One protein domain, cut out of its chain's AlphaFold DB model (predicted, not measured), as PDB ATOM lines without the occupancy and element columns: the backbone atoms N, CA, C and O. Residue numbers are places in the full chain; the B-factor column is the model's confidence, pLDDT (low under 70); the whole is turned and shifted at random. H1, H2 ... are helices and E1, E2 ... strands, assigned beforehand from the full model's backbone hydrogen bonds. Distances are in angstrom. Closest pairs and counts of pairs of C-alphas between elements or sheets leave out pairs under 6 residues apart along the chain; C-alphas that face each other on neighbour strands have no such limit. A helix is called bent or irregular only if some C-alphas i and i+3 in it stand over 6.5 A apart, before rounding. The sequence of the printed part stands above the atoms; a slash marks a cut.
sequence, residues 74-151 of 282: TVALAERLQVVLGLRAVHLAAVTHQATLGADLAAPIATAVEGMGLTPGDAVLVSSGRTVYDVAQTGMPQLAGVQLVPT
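What this domain is: This is residues 74 to 151 of the 282 residues of the protein "MarR family transcriptional regulator" of Curtobacterium sp. Csp1 (UniProt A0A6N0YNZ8). H2, the longest helix, runs through the middle, with H3 set crosswise at its residues 101 to 106; a small sheet of two parallel strands, E1 and E2, makes one end, and H1 lies at the other. The long link 86 to 100 runs between H1 and H2. The printed part has 78 residues, with three named helices and two named strands in the order H1, H2, E1, H3, E2, and its class is mostly helix. It is only just compact, close to loose, with a radius of gyration of the C-alphas of 13.6 A and spans of 35 by 30 by 20 A.

Where its parts are: H1, residues 74 to 85, begins with C-alpha 74 at (98.909, 126.914, 173.088) and is 15.8 A long. H2, residues 101 to 115, is 21.2 A long and only just irregular: C-alphas 104 and 107 are 7.0 A apart. E1 is residues 123 to 126, 9.6 A. H3, residues 130 to 138, measures 12.5 A. E2, residues 147 to 150, measures 9.9 A and ends with C-alpha 150 at (110.529, 142.062, 148.723).

How they stand to each other: H1 touches no helix and is apart from H2, H3, E1 and E2. H2 touches H3 with residues 101 to 106 alone, the closest C-alphas being those of Gly 102 and Val 135, 4.1 A apart. Their lines are about perpendicular, at 82 degrees. H2 and E2 are apart. E1 and E2 are parallel neighbours at 31 degrees, with N 124 and O 147 at 2.8 A and N 149 and O 124 at 2.9 A, within hydrogen-bond range. E1, H3 and E2 form a strand-helix-strand unit, two parallel neighbour strands with a helix between them along the chain, and its crossover is right-handed. In H1 and H3 every O i to N i+4 pair is within hydrogen-bond range; in H2, 9 of 11 are.

The domain as a whole: The two C-alphas farthest apart, those of Thr 96 and Gly 121, are 36.6 A apart. The printed part has no cut. The link from H1 to H2 is long, and that from E1 to H3 is tight. The mean pLDDT of the printed part is 85.6, and residue 96 is under 70.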
ATOM      1  N   THR A  74      98.638 126.133 174.286       74.19
ATOM      2  CA  THR A  74      98.909 126.914 173.088       74.19
ATOM      3  C   THR A  74      97.816 126.756 172.028       74.19
ATOM      4  O   THR A  74      97.446 127.749 171.406       74.19
ATOM      5  N   VAL A  75      97.219 125.570 171.866       77.44
ATOM      6  CA  VAL A  75      96.150 125.327 170.883       77.44
ATOM      7  C   VAL A  75      94.869 126.035 171.315       77.44
ATOM      8  O   VAL A  75      94.328 126.850 170.568       77.44
ATOM      9  N   ALA A  76      94.440 125.820 172.560       82.50
ATOM     10  CA  ALA A  76      93.256 126.483 173.106       82.50
ATOM     11  C   ALA A  76      93.412 128.015 173.124       82.50
ATOM     12  O   ALA A  76      92.461 128.762 172.884       82.50
ATOM     13  N   LEU A  77      94.621 128.520 173.395       86.25
ATOM     14  CA  LEU A  77      94.913 129.948 173.320       86.25
ATOM     15  C   LEU A  77      94.895 130.467 171.876       86.25
ATOM     16  O   LEU A  77      94.341 131.541 171.640       86.25
ATOM     17  N   ALA A  78      95.459 129.725 170.921       86.12
ATOM     18  CA  ALA A  78      95.458 130.092 169.508       86.12
ATOM     19  C   ALA A  78      94.030 130.203 168.958       86.12
ATOM     20  O   ALA A  78      93.710 131.204 168.318       86.12
ATOM     21  N   GLU A  79      93.154 129.248 169.281       87.38
ATOM     22  CA  GLU A  79      91.739 129.274 168.887       87.38
ATOM     23  C   GLU A  79      91.007 130.488 169.471       87.38
ATOM     24  O   GLU A  79      90.316 131.215 168.752       87.38
ATOM     25  N   ARG A  80      91.209 130.782 170.763       90.31
ATOM     26  CA  ARG A  80      90.626 131.982 171.386       90.31
ATOM     27  C   ARG A  80      91.116 133.263 170.715       90.31
ATOM     28  O   ARG A  80      90.307 134.138 170.410       90.31
ATOM     29  N   LEU A  81      92.421 133.379 170.462       91.81
ATOM     30  CA  LEU A  81      93.005 134.539 169.781       91.81
ATOM     31  C   LEU A  81      92.475 134.683 168.356       91.81
ATOM     32  O   LEU A  81      92.206 135.799 167.917       91.81
ATOM     33  N   GLN A  82      92.287 133.569 167.650       92.44
ATOM     34  CA  GLN A  82      91.726 133.558 166.307       92.44
ATOM     35  C   GLN A  82      90.316 134.159 166.286       92.44
ATOM     36  O   GLN A  82      90.037 135.016 165.447       92.44
ATOM     37  N   VAL A  83      89.460 133.763 167.235       92.94
ATOM     38  CA  VAL A  83      88.085 134.273 167.355       92.94
ATOM     39  C   VAL A  83      88.070 135.750 167.744       92.94
ATOM     40  O   VAL A  83      87.395 136.543 167.091       92.94
ATOM     41  N   VAL A  84      88.830 136.143 168.772       95.44
ATOM     42  CA  VAL A  84      88.824 137.528 169.279       95.44
ATOM     43  C   VAL A  84      89.407 138.516 168.265       95.44
ATOM     44  O   VAL A  84      88.892 139.623 168.125       95.44
ATOM     45  N   LEU A  85      90.466 138.131 167.550       93.62
ATOM     46  CA  LEU A  85      91.150 139.008 166.593       93.62
ATOM     47  C   LEU A  85      90.601 138.893 165.161       93.62
ATOM     48  O   LEU A  85      91.042 139.637 164.286       93.62
ATOM     49  N   GLY A  86      89.672 137.968 164.900       92.25
ATOM     50  CA  GLY A  86      89.122 137.732 163.562       92.25
ATOM     51  C   GLY A  86      90.176 137.281 162.545       92.25
ATOM     52  O   GLY A  86      90.106 137.639 161.369       92.25
ATOM     53  N   LEU A  87      91.189 136.535 162.996       92.81
ATOM     54  CA  LEU A  87      92.288 136.072 162.149       92.81
ATOM     55  C   LEU A  87      91.917 134.769 161.431       92.81
ATOM     56  O   LEU A  87      91.108 133.975 161.901       92.81
ATOM     57  N   ARG A  88      92.540 134.521 160.273       87.19
ATOM     58  CA  ARG A  88      92.330 133.273 159.517       87.19
ATOM     59  C   ARG A  88      92.990 132.067 160.187       87.19
ATOM     60  O   ARG A  88      92.455 130.970 160.108       87.19
ATOM     61  N   ALA A  89      94.162 132.274 160.775       86.69
ATOM     62  CA  ALA A  89      94.929 131.258 161.476       86.69
ATOM     63  C   ALA A  89      95.852 131.949 162.484       86.69
ATOM     64  O   ALA A  89      96.344 133.051 162.220       86.69
ATOM     65  N   VAL A  90      96.086 131.294 163.617       90.12
ATOM     66  CA  VAL A  90      97.041 131.718 164.641       90.12
ATOM     67  C   VAL A  90      97.914 130.516 164.968       90.12
ATOM     68  O   VAL A  90      97.403 129.439 165.254       90.12
ATOM     69  N   HIS A  91      99.228 130.708 164.925       87.12
ATOM     70  CA  HIS A  91     100.200 129.699 165.324       87.12
ATOM     71  C   HIS A  91     101.032 130.279 166.460       87.12
ATOM     72  O   HIS A  91     101.605 131.363 166.316       87.12
ATOM     73  N   LEU A  92     101.065 129.584 167.593       86.56
ATOM     74  CA  LEU A  92     101.842 129.991 168.755       86.56
ATOM     75  C   LEU A  92     103.126 129.173 168.826       86.56
ATOM     76  O   LEU A  92     103.132 127.974 168.567       86.56
ATOM     77  N   ALA A  93     104.214 129.851 169.170       83.94
ATOM     78  CA  ALA A  93     105.514 129.245 169.385       83.94
ATOM     79  C   ALA A  93     105.976 129.595 170.797       83.94
ATOM     80  O   ALA A  93     105.961 130.770 171.180       83.94
ATOM     81  N   ALA A  94     106.412 128.597 171.559       79.25
ATOM     82  CA  ALA A  94     107.043 128.817 172.851       79.25
ATOM     83  C   ALA A  94     108.490 129.289 172.639       79.25
ATOM     84  O   ALA A  94     109.432 128.503 172.690       79.25
ATOM     85  N   VAL A  95     108.675 130.582 172.363       74.12
ATOM     86  CA  VAL A  95     110.016 131.167 172.247       74.12
ATOM     87  C   VAL A  95     110.587 131.361 173.647       74.12
ATOM     88  O   VAL A  95     110.129 132.222 174.400       74.12
ATOM     89  N   THR A  96     111.603 130.576 173.990       66.06
ATOM     90  CA  THR A  96     112.226 130.617 175.324       66.06
ATOM     91  C   THR A  96     113.397 131.597 175.390       66.06
ATOM     92  O   THR A  96     113.653 132.184 176.442       66.06
ATOM     93  N   HIS A  97     114.091 131.834 174.268       78.00
ATOM     94  CA  HIS A  97     115.239 132.733 174.216       78.00
ATOM     95  C   HIS A  97     115.379 133.439 172.854       78.00
ATOM     96  O   HIS A  97     115.136 132.866 171.797       78.00
ATOM     97  N   GLN A  98     115.864 134.688 172.835       75.44
ATOM     98  CA  GLN A  98     116.055 135.435 171.575       75.44
ATOM     99  C   GLN A  98     117.056 134.770 170.618       75.44
ATOM    100  O   GLN A  98     116.968 134.947 169.408       75.44
ATOM    101  N   ALA A  99     118.012 134.011 171.157       79.88
ATOM    102  CA  ALA A  99     118.996 133.285 170.355       79.88
ATOM    103  C   ALA A  99     118.403 132.067 169.625       79.88
ATOM    104  O   ALA A  99     118.948 131.663 168.602       79.88
ATOM    105  N   THR A 100     117.306 131.496 170.134       81.50
ATOM    106  CA  THR A 100     116.622 130.331 169.546       81.50
ATOM    107  C   THR A 100     115.426 130.726 168.686       81.50
ATOM    108  O   THR A 100     114.852 129.871 168.022       81.50
ATOM    109  N   LEU A 101     115.113 132.026 168.602       84.00
ATOM    110  CA  LEU A 101     113.956 132.584 167.899       84.00
ATOM    111  C   LEU A 101     113.722 131.975 166.506       84.00
ATOM    112  O   LEU A 101     112.600 131.602 166.188       84.00
ATOM    113  N   GLY A 102     114.764 131.879 165.672       84.19
ATOM    114  CA  GLY A 102     114.641 131.321 164.322       84.19
ATOM    115  C   GLY A 102     114.236 129.845 164.315       84.19
ATOM    116  O   GLY A 102     113.368 129.455 163.538       84.19
ATOM    117  N   ALA A 103     114.813 129.043 165.214       85.25
ATOM    118  CA  ALA A 103     114.509 127.619 165.342       85.25
ATOM    119  C   ALA A 103     113.109 127.387 165.924       85.25
ATOM    120  O   ALA A 103     112.345 126.599 165.372       85.25
ATOM    121  N   ASP A 104     112.757 128.134 166.972       86.94
ATOM    122  CA  ASP A 104     111.465 128.025 167.654       86.94
ATOM    123  C   ASP A 104     110.302 128.421 166.723       86.94
ATOM    124  O   ASP A 104     109.211 127.857 166.793       86.94
ATOM    125  N   LEU A 105     110.531 129.377 165.813       87.88
ATOM    126  CA  LEU A 105     109.526 129.847 164.857       87.88
ATOM    127  C   LEU A 105     109.481 129.052 163.545       87.88
ATOM    128  O   LEU A 105     108.482 129.146 162.832       87.88
ATOM    129  N   ALA A 106     110.517 128.283 163.204       86.88
ATOM    130  CA  ALA A 106     110.606 127.617 161.905       86.88
ATOM    131  C   ALA A 106     109.448 126.638 161.662       86.88
ATOM    132  O   ALA A 106     108.808 126.703 160.612       86.88
ATOM    133  N   ALA A 107     109.138 125.770 162.632       85.62
ATOM    134  CA  ALA A 107     108.067 124.783 162.480       85.62
ATOM    135  C   ALA A 107     106.663 125.426 162.416       85.62
ATOM    136  O   ALA A 107     105.951 125.162 161.445       85.62
ATOM    137  N   PRO A 108     106.273 126.342 163.330       88.06
ATOM    138  CA  PRO A 108     104.990 127.043 163.235       88.06
ATOM    139  C   PRO A 108     104.822 127.835 161.933       88.06
ATOM    140  O   PRO A 108     103.736 127.857 161.354       88.06
ATOM    141  N   ILE A 109     105.895 128.464 161.438       89.38
ATOM    142  CA  ILE A 109     105.871 129.183 160.158       89.38
ATOM    143  C   ILE A 109     105.737 128.212 158.986       89.38
ATOM    144  O   ILE A 109     104.990 128.505 158.056       89.38
ATOM    145  N   ALA A 110     106.412 127.062 159.017       87.62
ATOM    146  CA  ALA A 110     106.264 126.050 157.977       87.62
ATOM    147  C   ALA A 110     104.811 125.565 157.883       87.62
ATOM    148  O   ALA A 110     104.220 125.636 156.806       87.62
ATOM    149  N   THR A 111     104.197 125.211 159.016       87.81
ATOM    150  CA  THR A 111     102.778 124.833 159.084       87.81
ATOM    151  C   THR A 111     101.863 125.951 158.584       87.81
ATOM    152  O   THR A 111     100.931 125.696 157.823       87.81
ATOM    153  N   ALA A 112     102.143 127.206 158.955       88.62
ATOM    154  CA  ALA A 112     101.368 128.350 158.486       88.62
ATOM    155  C   ALA A 112     101.440 128.502 156.961       88.62
ATOM    156  O   ALA A 112     100.422 128.729 156.310       88.62
ATOM    157  N   VAL A 113     102.635 128.372 156.382       87.75
ATOM    158  CA  VAL A 113     102.869 128.515 154.940       87.75
ATOM    159  C   VAL A 113     102.260 127.351 154.155       87.75
ATOM    160  O   VAL A 113     101.669 127.575 153.098       87.75
ATOM    161  N   GLU A 114     102.331 126.129 154.677       86.44
ATOM    162  CA  GLU A 114     101.651 124.963 154.103       86.44
ATOM    163  C   GLU A 114     100.126 125.147 154.119       86.44
ATOM    164  O   GLU A 114      99.465 124.960 153.095       86.44
ATOM    165  N   GLY A 115      99.569 125.634 155.234       85.50
ATOM    166  CA  GLY A 115      98.144 125.950 155.373       85.50
ATOM    167  C   GLY A 115      97.641 127.074 154.455       85.50
ATOM    168  O   GLY A 115      96.431 127.209 154.244       85.50
ATOM    169  N   MET A 116      98.538 127.876 153.866       86.56
ATOM    170  CA  MET A 116      98.167 128.861 152.843       86.56
ATOM    171  C   MET A 116      97.858 128.221 151.483       86.56
ATOM    172  O   MET A 116      97.190 128.862 150.673       86.56
ATOM    173  N   GLY A 117      98.304 126.984 151.224       86.12
ATOM    174  CA  GLY A 117      98.028 126.273 149.971       86.12
ATOM    175  C   GLY A 117      98.607 126.966 148.734       86.12
ATOM    176  O   GLY A 117      97.929 127.077 147.713       86.12
ATOM    177  N   LEU A 118      99.833 127.486 148.843       87.81
ATOM    178  CA  LEU A 118     100.492 128.231 147.769       87.81
ATOM    179  C   LEU A 118     100.752 127.344 146.545       87.81
ATOM    180  O   LEU A 118     101.231 126.218 146.662       87.81
ATOM    181  N   THR A 119     100.478 127.885 145.361       88.81
ATOM    182  CA  THR A 119     100.630 127.191 144.077       88.81
ATOM    183  C   THR A 119     101.686 127.851 143.187       88.81
ATOM    184  O   THR A 119     101.978 129.044 143.342       88.81
ATOM    185  N   PRO A 120     102.267 127.116 142.218       88.94
ATOM    186  CA  PRO A 120     103.163 127.710 141.233       88.94
ATOM    187  C   PRO A 120     102.510 128.901 140.518       88.94
ATOM    188  O   PRO A 120     101.445 128.774 139.915       88.94
ATOM    189  N   GLY A 121     103.163 130.063 140.570       86.25
ATOM    190  CA  GLY A 121     102.653 131.332 140.042       86.25
ATOM    191  C   GLY A 121     102.144 132.315 141.101       86.25
ATOM    192  O   GLY A 121     101.958 133.491 140.774       86.25
ATOM    193  N   ASP A 122     101.976 131.883 142.353       89.62
ATOM    194  CA  ASP A 122     101.683 132.786 143.465       89.62
ATOM    195  C   ASP A 122     102.925 133.601 143.857       89.62
ATOM    196  O   ASP A 122     104.070 133.195 143.630       89.62
ATOM    197  N   ALA A 123     102.703 134.781 144.436       88.75
ATOM    198  CA  ALA A 123     103.769 135.662 144.903       88.75
ATOM    199  C   ALA A 123     103.668 135.855 146.419       88.75
ATOM    200  O   ALA A 123     102.637 136.299 146.923       88.75
ATOM    201  N   VAL A 124     104.755 135.561 147.130       89.62
ATOM    202  CA  VAL A 124     104.885 135.795 148.569       89.62
ATOM    203  C   VAL A 124     105.693 137.061 148.786       89.62
ATOM    204  O   VAL A 124     106.842 137.184 148.356       89.62
ATOM    205  N   LEU A 125     105.060 138.009 149.464       90.44
ATOM    206  CA  LEU A 125     105.645 139.286 149.817       90.44
ATOM    207  C   LEU A 125     106.390 139.164 151.147       90.44
ATOM    208  O   LEU A 125     105.795 138.801 152.158       90.44
ATOM    209  N   VAL A 126     107.682 139.485 151.151       88.44
ATOM    210  CA  VAL A 126     108.536 139.369 152.341       88.44
ATOM    211  C   VAL A 126     108.963 140.753 152.816       88.44
ATOM    212  O   VAL A 126     109.457 141.576 152.039       88.44
ATOM    213  N   SER A 127     108.752 141.038 154.098       87.38
ATOM    214  CA  SER A 127     109.249 142.247 154.757       87.38
ATOM    215  C   SER A 127     110.667 142.073 155.279       87.38
ATOM    216  O   SER A 127     111.107 140.970 155.597       87.38
ATOM    217  N   SER A 128     111.389 143.183 155.412       82.50
ATOM    218  CA  SER A 128     112.664 143.192 156.124       82.50
ATOM    219  C   SER A 128     112.431 143.117 157.633       82.50
ATOM    220  O   SER A 128     111.580 143.834 158.158       82.50
ATOM    221  N   GLY A 129     113.219 142.317 158.344       84.56
ATOM    222  CA  GLY A 129     113.186 142.269 159.803       84.56
ATOM    223  C   GLY A 129     114.109 141.196 160.359       84.56
ATOM    224  O   GLY A 129     114.465 140.254 159.652       84.56
ATOM    225  N   ARG A 130     114.487 141.337 161.634       84.50
ATOM    226  CA  ARG A 130     115.363 140.373 162.312       84.50
ATOM    227  C   ARG A 130     114.706 138.999 162.443       84.50
ATOM    228  O   ARG A 130     115.328 138.013 162.098       84.50
ATOM    229  N   THR A 131     113.422 138.955 162.790       87.12
ATOM    230  CA  THR A 131     112.642 137.710 162.870       87.12
ATOM    231  C   THR A 131     112.606 136.958 161.540       87.12
ATOM    232  O   THR A 131     112.892 135.769 161.493       87.12
ATOM    233  N   VAL A 132     112.302 137.662 160.444       87.69
ATOM    234  CA  VAL A 132     112.252 137.061 159.100       87.69
ATOM    235  C   VAL A 132     113.637 136.569 158.677       87.69
ATOM    236  O   VAL A 132     113.753 135.499 158.086       87.69
ATOM    237  N   TYR A 133     114.685 137.333 158.998       87.44
ATOM    238  CA  TYR A 133     116.066 136.937 158.738       87.44
ATOM    239  C   TYR A 133     116.457 135.676 159.515       87.44
ATOM    240  O   TYR A 133     116.958 134.734 158.910       87.44
ATOM    241  N   ASP A 134     116.195 135.633 160.821       87.00
ATOM    242  CA  ASP A 134     116.579 134.512 161.682       87.00
ATOM    243  C   ASP A 134     115.891 133.212 161.233       87.00
ATOM    244  O   ASP A 134     116.555 132.191 161.078       87.00
ATOM    245  N   VAL A 135     114.596 133.265 160.907       88.31
ATOM    246  CA  VAL A 135     113.843 132.112 160.378       88.31
ATOM    247  C   VAL A 135     114.380 131.662 159.014       88.31
ATOM    248  O   VAL A 135     114.580 130.470 158.780       88.31
ATOM    249  N   ALA A 136     114.671 132.605 158.110       85.94
ATOM    250  CA  ALA A 136     115.220 132.283 156.793       85.94
ATOM    251  C   ALA A 136     116.591 131.586 156.872       85.94
ATOM    252  O   ALA A 136     116.929 130.804 155.983       85.94
ATOM    253  N   GLN A 137     117.368 131.848 157.928       86.00
ATOM    254  CA  GLN A 137     118.659 131.203 158.171       86.00
ATOM    255  C   GLN A 137     118.523 129.792 158.760       86.00
ATOM    256  O   GLN A 137     119.401 128.963 158.522       86.00
ATOM    257  N   THR A 138     117.455 129.513 159.513       83.94
ATOM    258  CA  THR A 138     117.183 128.184 160.088       83.94
ATOM    259  C   THR A 138     116.674 127.204 159.030       83.94
ATOM    260  O   THR A 138     117.083 126.045 159.016       83.94
ATOM    261  N   GLY A 139     115.844 127.680 158.103       76.88
ATOM    262  CA  GLY A 139     115.315 126.884 157.001       76.88
ATOM    263  C   GLY A 139     113.814 127.083 156.835       76.88
ATOM    264  O   GLY A 139     113.067 127.109 157.806       76.88
ATOM    265  N   MET A 140     113.383 127.225 155.584       76.81
ATOM    266  CA  MET A 140     111.984 127.404 155.195       76.81
ATOM    267  C   MET A 140     111.545 126.239 154.301       76.81
ATOM    268  O   MET A 140     112.383 125.705 153.562       76.81
ATOM    269  N   PRO A 141     110.254 125.859 154.317       80.06
ATOM    270  CA  PRO A 141     109.730 124.870 153.382       80.06
ATOM    271  C   PRO A 141     109.971 125.313 151.933       80.06
ATOM    272  O   PRO A 141     110.010 126.508 151.619       80.06
ATOM    273  N   GLN A 142     110.150 124.348 151.029       79.50
ATOM    274  CA  GLN A 142     110.344 124.664 149.616       79.50
ATOM    275  C   GLN A 142     109.038 125.155 148.989       79.50
ATOM    276  O   GLN A 142     108.055 124.425 148.918       79.50
ATOM    277  N   LEU A 143     109.057 126.380 148.463       82.19
ATOM    278  CA  LEU A 143     107.922 126.990 147.770       82.19
ATOM    279  C   LEU A 143     108.125 126.900 146.255       82.19
ATOM    280  O   LEU A 143     108.466 127.878 145.585       82.19
ATOM    281  N   ALA A 144     107.986 125.689 145.715       81.19
ATOM    282  CA  ALA A 144     108.252 125.416 144.307       81.19
ATOM    283  C   ALA A 144     107.333 126.239 143.385       81.19
ATOM    284  O   ALA A 144     106.110 126.164 143.459       81.19
ATOM    285  N   GLY A 145     107.933 127.033 142.494       81.31
ATOM    286  CA  GLY A 145     107.197 127.864 141.536       81.31
ATOM    287  C   GLY A 145     106.557 129.128 142.123       81.31
ATOM    288  O   GLY A 145     105.897 129.856 141.384       81.31
ATOM    289  N   VAL A 146     106.766 129.419 143.408       88.94
ATOM    290  CA  VAL A 146     106.296 130.648 144.062       88.94
ATOM    291  C   VAL A 146     107.341 131.752 143.900       88.94
ATOM    292  O   VAL A 146     108.544 131.525 144.045       88.94
ATOM    293  N   GLN A 147     106.900 132.972 143.598       87.06
ATOM    294  CA  GLN A 147     107.784 134.133 143.498       87.06
ATOM    295  C   GLN A 147     107.944 134.818 144.855       87.06
ATOM    296  O   GLN A 147     106.979 135.333 145.412       87.06
ATOM    297  N   LEU A 148     109.172 134.891 145.367       86.38
ATOM    298  CA  LEU A 148     109.495 135.707 146.539       86.38
ATOM    299  C   LEU A 148     109.757 137.154 146.108       86.38
ATOM    300  O   LEU A 148     110.669 137.420 145.321       86.38
ATOM    301  N   VAL A 149     108.964 138.088 146.629       88.56
ATOM    302  CA  VAL A 149     109.016 139.510 146.268       88.56
ATOM    303  C   VAL A 149     109.262 140.349 147.527       88.56
ATOM    304  O   VAL A 149     108.484 140.265 148.478       88.56
ATOM    305  N   PRO A 150     110.321 141.172 147.588       85.50
ATOM    306  CA  PRO A 150     110.529 142.062 148.723       85.50
ATOM    307  C   PRO A 150     109.472 143.175 148.727       85.50
ATOM    308  O   PRO A 150     109.189 143.782 147.697       85.50
ATOM    309  N   THR A 151     108.897 143.457 149.896       84.88
ATOM    310  CA  THR A 151     107.906 144.541 150.083       84.88
ATOM    311  C   THR A 151     108.536 145.927 150.142       84.88
ATOM    312  O   THR A 151     107.872 146.922 149.867       84.88
TER     313      THR A 151